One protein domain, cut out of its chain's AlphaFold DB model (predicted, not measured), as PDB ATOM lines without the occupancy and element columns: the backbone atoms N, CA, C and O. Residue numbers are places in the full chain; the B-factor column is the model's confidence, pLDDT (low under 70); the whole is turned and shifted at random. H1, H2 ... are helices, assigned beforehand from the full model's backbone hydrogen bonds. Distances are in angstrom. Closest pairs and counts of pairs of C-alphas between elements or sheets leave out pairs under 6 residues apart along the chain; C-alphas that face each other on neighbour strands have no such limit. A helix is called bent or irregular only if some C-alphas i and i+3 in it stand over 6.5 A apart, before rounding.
ATOM      1  N   GLU A 490     -29.520  56.216 -28.618       58.09
ATOM      2  CA  GLU A 490     -28.511  55.357 -29.289       58.09
ATOM      3  C   GLU A 490     -28.544  53.881 -28.818       58.09
ATOM      4  O   GLU A 490     -27.937  53.004 -29.428       58.09
ATOM      5  N   GLU A 491     -29.238  53.598 -27.711       56.78
ATOM      6  CA  GLU A 491     -29.407  52.272 -27.114       56.78
ATOM      7  C   GLU A 491     -30.559  51.447 -27.723       56.78
ATOM      8  O   GLU A 491     -30.664  50.250 -27.444       56.78
ATOM      9  N   VAL A 492     -31.423  52.037 -28.558       65.25
ATOM     10  CA  VAL A 492     -32.470  51.297 -29.278       65.25
ATOM     11  C   VAL A 492     -31.870  50.748 -30.570       65.25
ATOM     12  O   VAL A 492     -31.450  51.509 -31.433       65.25
ATOM     13  N   SER A 493     -31.848  49.422 -30.741       70.50
ATOM     14  CA  SER A 493     -31.439  48.826 -32.021       70.50
ATOM     15  C   SER A 493     -32.272  49.417 -33.165       70.50
ATOM     16  O   SER A 493     -33.500  49.447 -33.072       70.50
ATOM     17  N   ASP A 494     -31.626  49.811 -34.268       75.38
ATOM     18  CA  ASP A 494     -32.278  50.313 -35.490       75.38
ATOM     19  C   ASP A 494     -33.446  49.427 -35.958       75.38
ATOM     20  O   ASP A 494     -34.419  49.897 -36.555       75.38
ATOM     21  N   ALA A 495     -33.372  48.123 -35.672       78.06
ATOM     22  CA  ALA A 495     -34.443  47.174 -35.938       78.06
ATOM     23  C   ALA A 495     -35.731  47.508 -35.165       78.06
ATOM     24  O   ALA A 495     -36.816  47.501 -35.748       78.06
ATOM     25  N   TRP A 496     -35.623  47.841 -33.877       82.19
ATOM     26  CA  TRP A 496     -36.762  48.194 -33.028       82.19
ATOM     27  C   TRP A 496     -37.302  49.585 -33.327       82.19
ATOM     28  O   TRP A 496     -38.519  49.752 -33.338       82.19
ATOM     29  N   VAL A 497     -36.444  50.545 -33.685       81.25
ATOM     30  CA  VAL A 497     -36.893  51.872 -34.147       81.25
ATOM     31  C   VAL A 497     -37.812  51.732 -35.365       81.25
ATOM     32  O   VAL A 497     -38.889  52.326 -35.403       81.25
ATOM     33  N   ARG A 498     -37.463  50.876 -36.338       82.38
ATOM     34  CA  ARG A 498     -38.334  50.600 -37.498       82.38
ATOM     35  C   ARG A 498     -39.663  49.948 -37.110       82.38
ATOM     36  O   ARG A 498     -40.685  50.258 -37.718       82.38
ATOM     37  N   VAL A 499     -39.667  49.055 -36.117       84.19
ATOM     38  CA  VAL A 499     -40.895  48.400 -35.628       84.19
ATOM     39  C   VAL A 499     -41.801  49.398 -34.905       84.19
ATOM     40  O   VAL A 499     -42.997  49.438 -35.192       84.19
ATOM     41  N   LEU A 500     -41.244  50.236 -34.028       84.81
ATOM     42  CA  LEU A 500     -41.989  51.263 -33.291       84.81
ATOM     43  C   LEU A 500     -42.598  52.314 -34.232       84.81
ATOM     44  O   LEU A 500     -43.740  52.728 -34.035       84.81
ATOM     45  N   ARG A 501     -41.894  52.646 -35.321       83.88
ATOM     46  CA  ARG A 501     -42.392  53.525 -36.393       83.88
ATOM     47  C   ARG A 501     -43.384  52.867 -37.347       83.88
ATOM     48  O   ARG A 501     -43.928  53.543 -38.218       83.88
ATOM     49  N   SER A 502     -43.613  51.559 -37.245       83.19
ATOM     50  CA  SER A 502     -44.546  50.894 -38.150       83.19
ATOM     51  C   SER A 502     -45.991  51.364 -37.897       83.19
ATOM     52  O   SER A 502     -46.353  51.672 -36.754       83.19
ATOM     53  N   PRO A 503     -46.859  51.365 -38.929       81.88
ATOM     54  CA  PRO A 503     -48.263  51.766 -38.788       81.88
ATOM     55  C   PRO A 503     -49.037  50.977 -37.720       81.88
ATOM     56  O   PRO A 503     -50.046  51.451 -37.210       81.88
ATOM     57  N   SER A 504     -48.566  49.778 -37.365       78.31
ATOM     58  CA  SER A 504     -49.156  48.923 -36.328       78.31
ATOM     59  C   SER A 504     -48.971  49.466 -34.906       78.31
ATOM     60  O   SER A 504     -49.758  49.139 -34.013       78.31
ATOM     61  N   PHE A 505     -47.923  50.260 -34.674       76.12
ATOM     62  CA  PHE A 505     -47.616  50.834 -33.366       76.12
ATOM     63  C   PHE A 505     -47.927  52.328 -33.316       76.12
ATOM     64  O   PHE A 505     -48.446  52.774 -32.296       76.12
ATOM     65  N   MET A 506     -47.683  53.068 -34.409       74.50
ATOM     66  CA  MET A 506     -47.846  54.532 -34.489       74.50
ATOM     67  C   MET A 506     -47.178  55.291 -33.325       74.50
ATOM     68  O   MET A 506     -47.573  56.407 -32.998       74.50
ATOM     69  N   LEU A 507     -46.146  54.704 -32.712       74.12
ATOM     70  CA  LEU A 507     -45.293  55.355 -31.719       74.12
ATOM     71  C   LEU A 507     -44.167  56.056 -32.480       74.12
ATOM     72  O   LEU A 507     -43.014  55.629 -32.466       74.12
ATOM     73  N   LEU A 508     -44.556  57.062 -33.263       66.38
ATOM     74  CA  LEU A 508     -43.643  57.814 -34.124       66.38
ATOM     75  C   LEU A 508     -42.813  58.825 -33.323       66.38
ATOM     76  O   LEU A 508     -41.675  59.090 -33.707       66.38
ATOM     77  N   ASP A 509     -43.342  59.281 -32.184       85.06
ATOM     78  CA  ASP A 509     -42.794  60.396 -31.416       85.06
ATOM     79  C   ASP A 509     -42.417  59.970 -29.988       85.06
ATOM     80  O   ASP A 509     -43.132  59.184 -29.350       85.06
ATOM     81  N   CYS A 510     -41.316  60.526 -29.465       86.31
ATOM     82  CA  CYS A 510     -40.861  60.310 -28.087       86.31
ATOM     83  C   CYS A 510     -41.968  60.595 -27.060       86.31
ATOM     84  O   CYS A 510     -42.112  59.822 -26.118       86.31
ATOM     85  N   ALA A 511     -42.824  61.598 -27.292       90.19
ATOM     86  CA  ALA A 511     -44.004  61.904 -26.479       90.19
ATOM     87  C   ALA A 511     -44.956  60.714 -26.298       90.19
ATOM     88  O   ALA A 511     -45.411  60.428 -25.189       90.19
ATOM     89  N   ALA A 512     -45.246  59.989 -27.383       91.94
ATOM     90  CA  ALA A 512     -46.138  58.838 -27.330       91.94
ATOM     91  C   ALA A 512     -45.487  57.667 -26.581       91.94
ATOM     92  O   ALA A 512     -46.165  56.963 -25.832       91.94
ATOM     93  N   LEU A 513     -44.172  57.481 -26.750       92.88
ATOM     94  CA  LEU A 513     -43.422  56.452 -26.027       92.88
ATOM     95  C   LEU A 513     -43.273  56.794 -24.538       92.88
ATOM     96  O   LEU A 513     -43.347  55.900 -23.700       92.88
ATOM     97  N   ALA A 514     -43.126  58.075 -24.202       93.75
ATOM     98  CA  ALA A 514     -42.994  58.547 -22.832       93.75
ATOM     99  C   ALA A 514     -44.265  58.320 -21.996       93.75
ATOM    100  O   ALA A 514     -44.189  58.095 -20.789       93.75
ATOM    101  N   GLY A 515     -45.437  58.355 -22.634       92.88
ATOM    102  CA  GLY A 515     -46.718  58.039 -21.998       92.88
ATOM    103  C   GLY A 515     -47.096  56.555 -22.011       92.88
ATOM    104  O   GLY A 515     -48.156  56.210 -21.490       92.88
ATOM    105  N   ALA A 516     -46.291  55.682 -22.624       94.44
ATOM    106  CA  ALA A 516     -46.626  54.271 -22.770       94.44
ATOM    107  C   ALA A 516     -46.306  53.470 -21.500       94.44
ATOM    108  O   ALA A 516     -45.255  53.643 -20.883       94.44
ATOM    109  N   ASP A 517     -47.183  52.527 -21.155       94.31
ATOM    110  CA  ASP A 517     -46.875  51.516 -20.147       94.31
ATOM    111  C   ASP A 517     -45.898  50.477 -20.720       94.31
ATOM    112  O   ASP A 517     -46.131  49.889 -21.784       94.31
ATOM    113  N   ALA A 518     -44.780  50.255 -20.027       94.56
ATOM    114  CA  ALA A 518     -43.715  49.393 -20.526       94.56
ATOM    115  C   ALA A 518     -44.146  47.918 -20.607       94.56
ATOM    116  O   ALA A 518     -43.730  47.216 -21.531       94.56
ATOM    117  N   GLU A 519     -44.990  47.443 -19.684       95.75
ATOM    118  CA  GLU A 519     -45.491  46.063 -19.695       95.75
ATOM    119  C   GLU A 519     -46.456  45.834 -20.861       95.75
ATOM    120  O   GLU A 519     -46.301  44.869 -21.621       95.75
ATOM    121  N   GLU A 520     -47.405  46.752 -21.069       95.06
ATOM    122  CA  GLU A 520     -48.310  46.712 -22.217       95.06
ATOM    123  C   GLU A 520     -47.540  46.772 -23.544       95.06
ATOM    124  O   GLU A 520     -47.834  46.018 -24.481       95.06
ATOM    125  N   LEU A 521     -46.515  47.624 -23.629       94.12
ATOM    126  CA  LEU A 521     -45.709  47.774 -24.835       94.12
ATOM    127  C   LEU A 521     -44.942  46.489 -25.176       94.12
ATOM    128  O   LEU A 521     -44.957  46.064 -26.334       94.12
ATOM    129  N   VAL A 522     -44.347  45.818 -24.185       94.44
ATOM    130  CA  VAL A 522     -43.703  44.505 -24.373       94.44
ATOM    131  C   VAL A 522     -44.706  43.479 -24.897       94.44
ATOM    132  O   VAL A 522     -44.417  42.791 -25.878       94.44
ATOM    133  N   LEU A 523     -45.902  43.397 -24.305       94.19
ATOM    134  CA  LEU A 523     -46.944  42.463 -24.748       94.19
ATOM    135  C   LEU A 523     -47.381  42.736 -26.194       94.19
ATOM    136  O   LEU A 523     -47.583  41.799 -26.973       94.19
ATOM    137  N   ARG A 524     -47.496  44.010 -26.587       92.31
ATOM    138  CA  ARG A 524     -47.813  44.398 -27.969       92.31
ATOM    139  C   ARG A 524     -46.692  44.027 -28.939       92.31
ATOM    140  O   ARG A 524     -46.990  43.494 -30.008       92.31
ATOM    141  N   LEU A 525     -45.431  44.258 -28.568       90.94
ATOM    142  CA  LEU A 525     -44.261  43.887 -29.373       90.94
ATOM    143  C   LEU A 525     -44.178  42.366 -29.565       90.94
ATOM    144  O   LEU A 525     -44.064  41.900 -30.700       90.94
ATOM    145  N   GLN A 526     -44.362  41.592 -28.493       90.69
ATOM    146  CA  GLN A 526     -44.395  40.127 -28.540       90.69
ATOM    147  C   GLN A 526     -45.549  39.601 -29.404       90.69
ATOM    148  O   GLN A 526     -45.361  38.706 -30.227       90.69
ATOM    149  N   LYS A 527     -46.750  40.182 -29.278       89.94
ATOM    150  CA  LYS A 527     -47.908  39.804 -30.103       89.94
ATOM    151  C   LYS A 527     -47.673  40.098 -31.586       89.94
ATOM    152  O   LYS A 527     -48.068  39.299 -32.434       89.94
ATOM    153  N   HIS A 528     -47.029  41.220 -31.903       86.44
ATOM    154  CA  HIS A 528     -46.683  41.576 -33.278       86.44
ATOM    155  C   HIS A 528     -45.629  40.629 -33.865       86.44
ATOM    156  O   HIS A 528     -45.748  40.218 -35.019       86.44
ATOM    157  N   HIS A 529     -44.640  40.226 -33.063       85.44
ATOM    158  CA  HIS A 529     -43.647  39.231 -33.466       85.44
ATOM    159  C   HIS A 529     -44.284  37.847 -33.706       85.44
ATOM    160  O   HIS A 529     -44.013  37.205 -34.720       85.44
ATOM    161  N   ALA A 530     -45.224  37.429 -32.848       86.31
ATOM    162  CA  ALA A 530     -45.956  36.167 -32.992       86.31
ATOM    163  C   ALA A 530     -46.901  36.123 -34.212       86.31
ATOM    164  O   ALA A 530     -47.188  35.043 -34.725       86.31
ATOM    165  N   ALA A 531     -47.368  37.274 -34.706       86.56
ATOM    166  CA  ALA A 531     -48.275  37.369 -35.854       86.56
ATOM    167  C   ALA A 531     -47.605  37.083 -37.220       86.56
ATOM    168  O   ALA A 531     -48.238  37.250 -38.261       86.56
ATOM    169  N   GLY A 532     -46.343  36.637 -37.237       71.94
ATOM    170  CA  GLY A 532     -45.655  36.194 -38.453       71.94
ATOM    171  C   GLY A 532     -45.090  37.329 -39.309       71.94
ATOM    172  O   GLY A 532     -44.699  37.094 -40.455       71.94
ATOM    173  N   ALA A 533     -45.006  38.549 -38.770       69.56
ATOM    174  CA  ALA A 533     -44.189  39.593 -39.371       69.56
ATOM    175  C   ALA A 533     -42.732  39.110 -39.367       69.56
ATOM    176  O   ALA A 533     -42.209  38.715 -38.326       69.56
ATOM    177  N   LYS A 534     -42.098  39.088 -40.547       71.50
ATOM    178  CA  LYS A 534     -40.711  38.643 -40.740       71.50
ATOM    179  C   LYS A 534     -39.831  39.219 -39.614       71.50
ATOM    180  O   LYS A 534     -39.832  40.443 -39.466       71.50
ATOM    181  N   PRO A 535     -39.133  38.385 -38.817       60.47
ATOM    182  CA  PRO A 535     -38.406  38.851 -37.643       60.47
ATOM    183  C   PRO A 535     -37.331  39.846 -38.083       60.47
ATOM    184  O   PRO A 535     -36.342  39.476 -38.712       60.47
ATOM    185  N   LEU A 536     -37.583  41.130 -37.822       63.56
ATOM    186  CA  LEU A 536     -36.651  42.226 -38.094       63.56
ATOM    187  C   LEU A 536     -35.542  42.297 -37.034       63.56
ATOM    188  O   LEU A 536     -34.506  42.900 -37.294       63.56
ATOM    189  N   ALA A 537     -35.741  41.663 -35.874       69.88
ATOM    190  CA  ALA A 537     -34.801  41.630 -34.761       69.88
ATOM    191  C   ALA A 537     -34.516  40.178 -34.312       69.88
ATOM    192  O   ALA A 537     -35.395  39.320 -34.423       69.88
ATOM    193  N   PRO A 538     -33.304  39.887 -33.801       70.06
ATOM    194  CA  PRO A 538     -32.876  38.531 -33.438       70.06
ATOM    195  C   PRO A 538     -33.500  37.982 -32.140       70.06
ATOM    196  O   PRO A 538     -33.427  36.775 -31.906       70.06
ATOM    197  N   SER A 539     -34.110  38.824 -31.297       85.19
ATOM    198  CA  SER A 539     -34.757  38.421 -30.038       85.19
ATOM    199  C   SER A 539     -35.795  39.442 -29.571       85.19
ATOM    200  O   SER A 539     -35.588  40.635 -29.778       85.19
ATOM    201  N   ASP A 540     -36.856  38.984 -28.896       87.50
ATOM    202  CA  ASP A 540     -37.840  39.854 -28.234       87.50
ATOM    203  C   ASP A 540     -37.168  40.740 -27.170       87.50
ATOM    204  O   ASP A 540     -36.293  40.249 -26.446       87.50
ATOM    205  N   PRO A 541     -37.562  42.020 -27.044       90.50
ATOM    206  CA  PRO A 541     -36.960  42.918 -26.081       90.50
ATOM    207  C   PRO A 541     -37.459  42.554 -24.683       90.50
ATOM    208  O   PRO A 541     -38.631  42.233 -24.466       90.50
ATOM    209  N   SER A 542     -36.551  42.583 -23.718       92.94
ATOM    210  CA  SER A 542     -36.889  42.366 -22.317       92.94
ATOM    211  C   SER A 542     -37.644  43.568 -21.742       92.94
ATOM    212  O   SER A 542     -37.473  44.702 -22.190       92.94
ATOM    213  N   LEU A 543     -38.438  43.344 -20.688       94.75
ATOM    214  CA  LEU A 543     -39.141  44.427 -19.986       94.75
ATOM    215  C   LEU A 543     -38.185  45.531 -19.519       94.75
ATOM    216  O   LEU A 543     -38.497  46.706 -19.660       94.75
ATOM    217  N   SER A 544     -36.999  45.159 -19.034       93.19
ATOM    218  CA  SER A 544     -35.984  46.123 -18.600       93.19
ATOM    219  C   SER A 544     -35.456  46.991 -19.744       93.19
ATOM    220  O   SER A 544     -35.114  48.144 -19.502       93.19
TER     221      SER A 544
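This is residues 490 to 544 of the 646 residues of an uncharacterized protein of Nannochloropsis gaditana (UniProt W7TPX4). Three short helices stand round the middle of a small rounded body without touching one another: H3, the longest, makes one side, H1 runs across it with a gap between them, and H2 is a short turn at one end. Beyond H3 a tail with no named element, residues 531 to 544, folds back from the last residues of H3 toward the level of its first ones. The printed part has 55 residues with three named helices, in the order H1, H2, H3, and no named strand. The class is all helix, although under half of the residues, 25 of 55, are in named elements. The whole is compact, with a radius of gyration of the C-alphas of 10.7 A, and spans 28 by 22 by 20 A.

The first helix, H1, residues 494 to 500, runs mainly along x, with an N-to-C direction of -0.98 in x. A short link of 9 residues joins it to H2, residues 510 to 514. H1 and H2 are apart, with no C-alpha of the one within 8 A of the other. A tight link of 3 residues leads from H2 to H3, residues 518 to 530. H2 and H3 are apart by the same measure, though they follow each other in the chain. H3 runs toward smaller y and z, with -0.61 in y and -0.79 in z. H1 and H3 are near each other: they have 6 pairs of C-alphas within 10 A but no pair within 8 A. In H1, H2 and H3 every O i to N i+4 pair is within hydrogen-bond range.

H1 begins at Asp 494, whose C-alpha is at (-32.278, 50.313, -35.490), and ends at Leu 500, 10.0 A away from C-alpha to C-alpha. H2 goes from Cys 510 to Ala 514 and measures 5.9 A from first to last C-alpha; C-alpha 510 is at (-40.861, 60.310, -28.087). H3, from Ala 518 to Ala 530, measures 18.3 A and ends with C-alpha 530 at (-45.956, 36.167, -32.992). None of the three helices is bent or irregular.

The two C-alphas farthest apart, those of Ala 511 and Gly 532, are 28.4 A from each other. The C-alphas of the first and last printed residues, Glu 490 and Ser 544, are 16.0 A apart. The printed part has no cut, and neither link between named helices is long. The C-alphas of residues 531 to 544 lie 8 to 15 A from the mean of the C-alphas. The mean pLDDT of the printed part is 82.9; residues 490 to 492, 508, 533 and 535 to 537 are under 70, where the model's confidence is low.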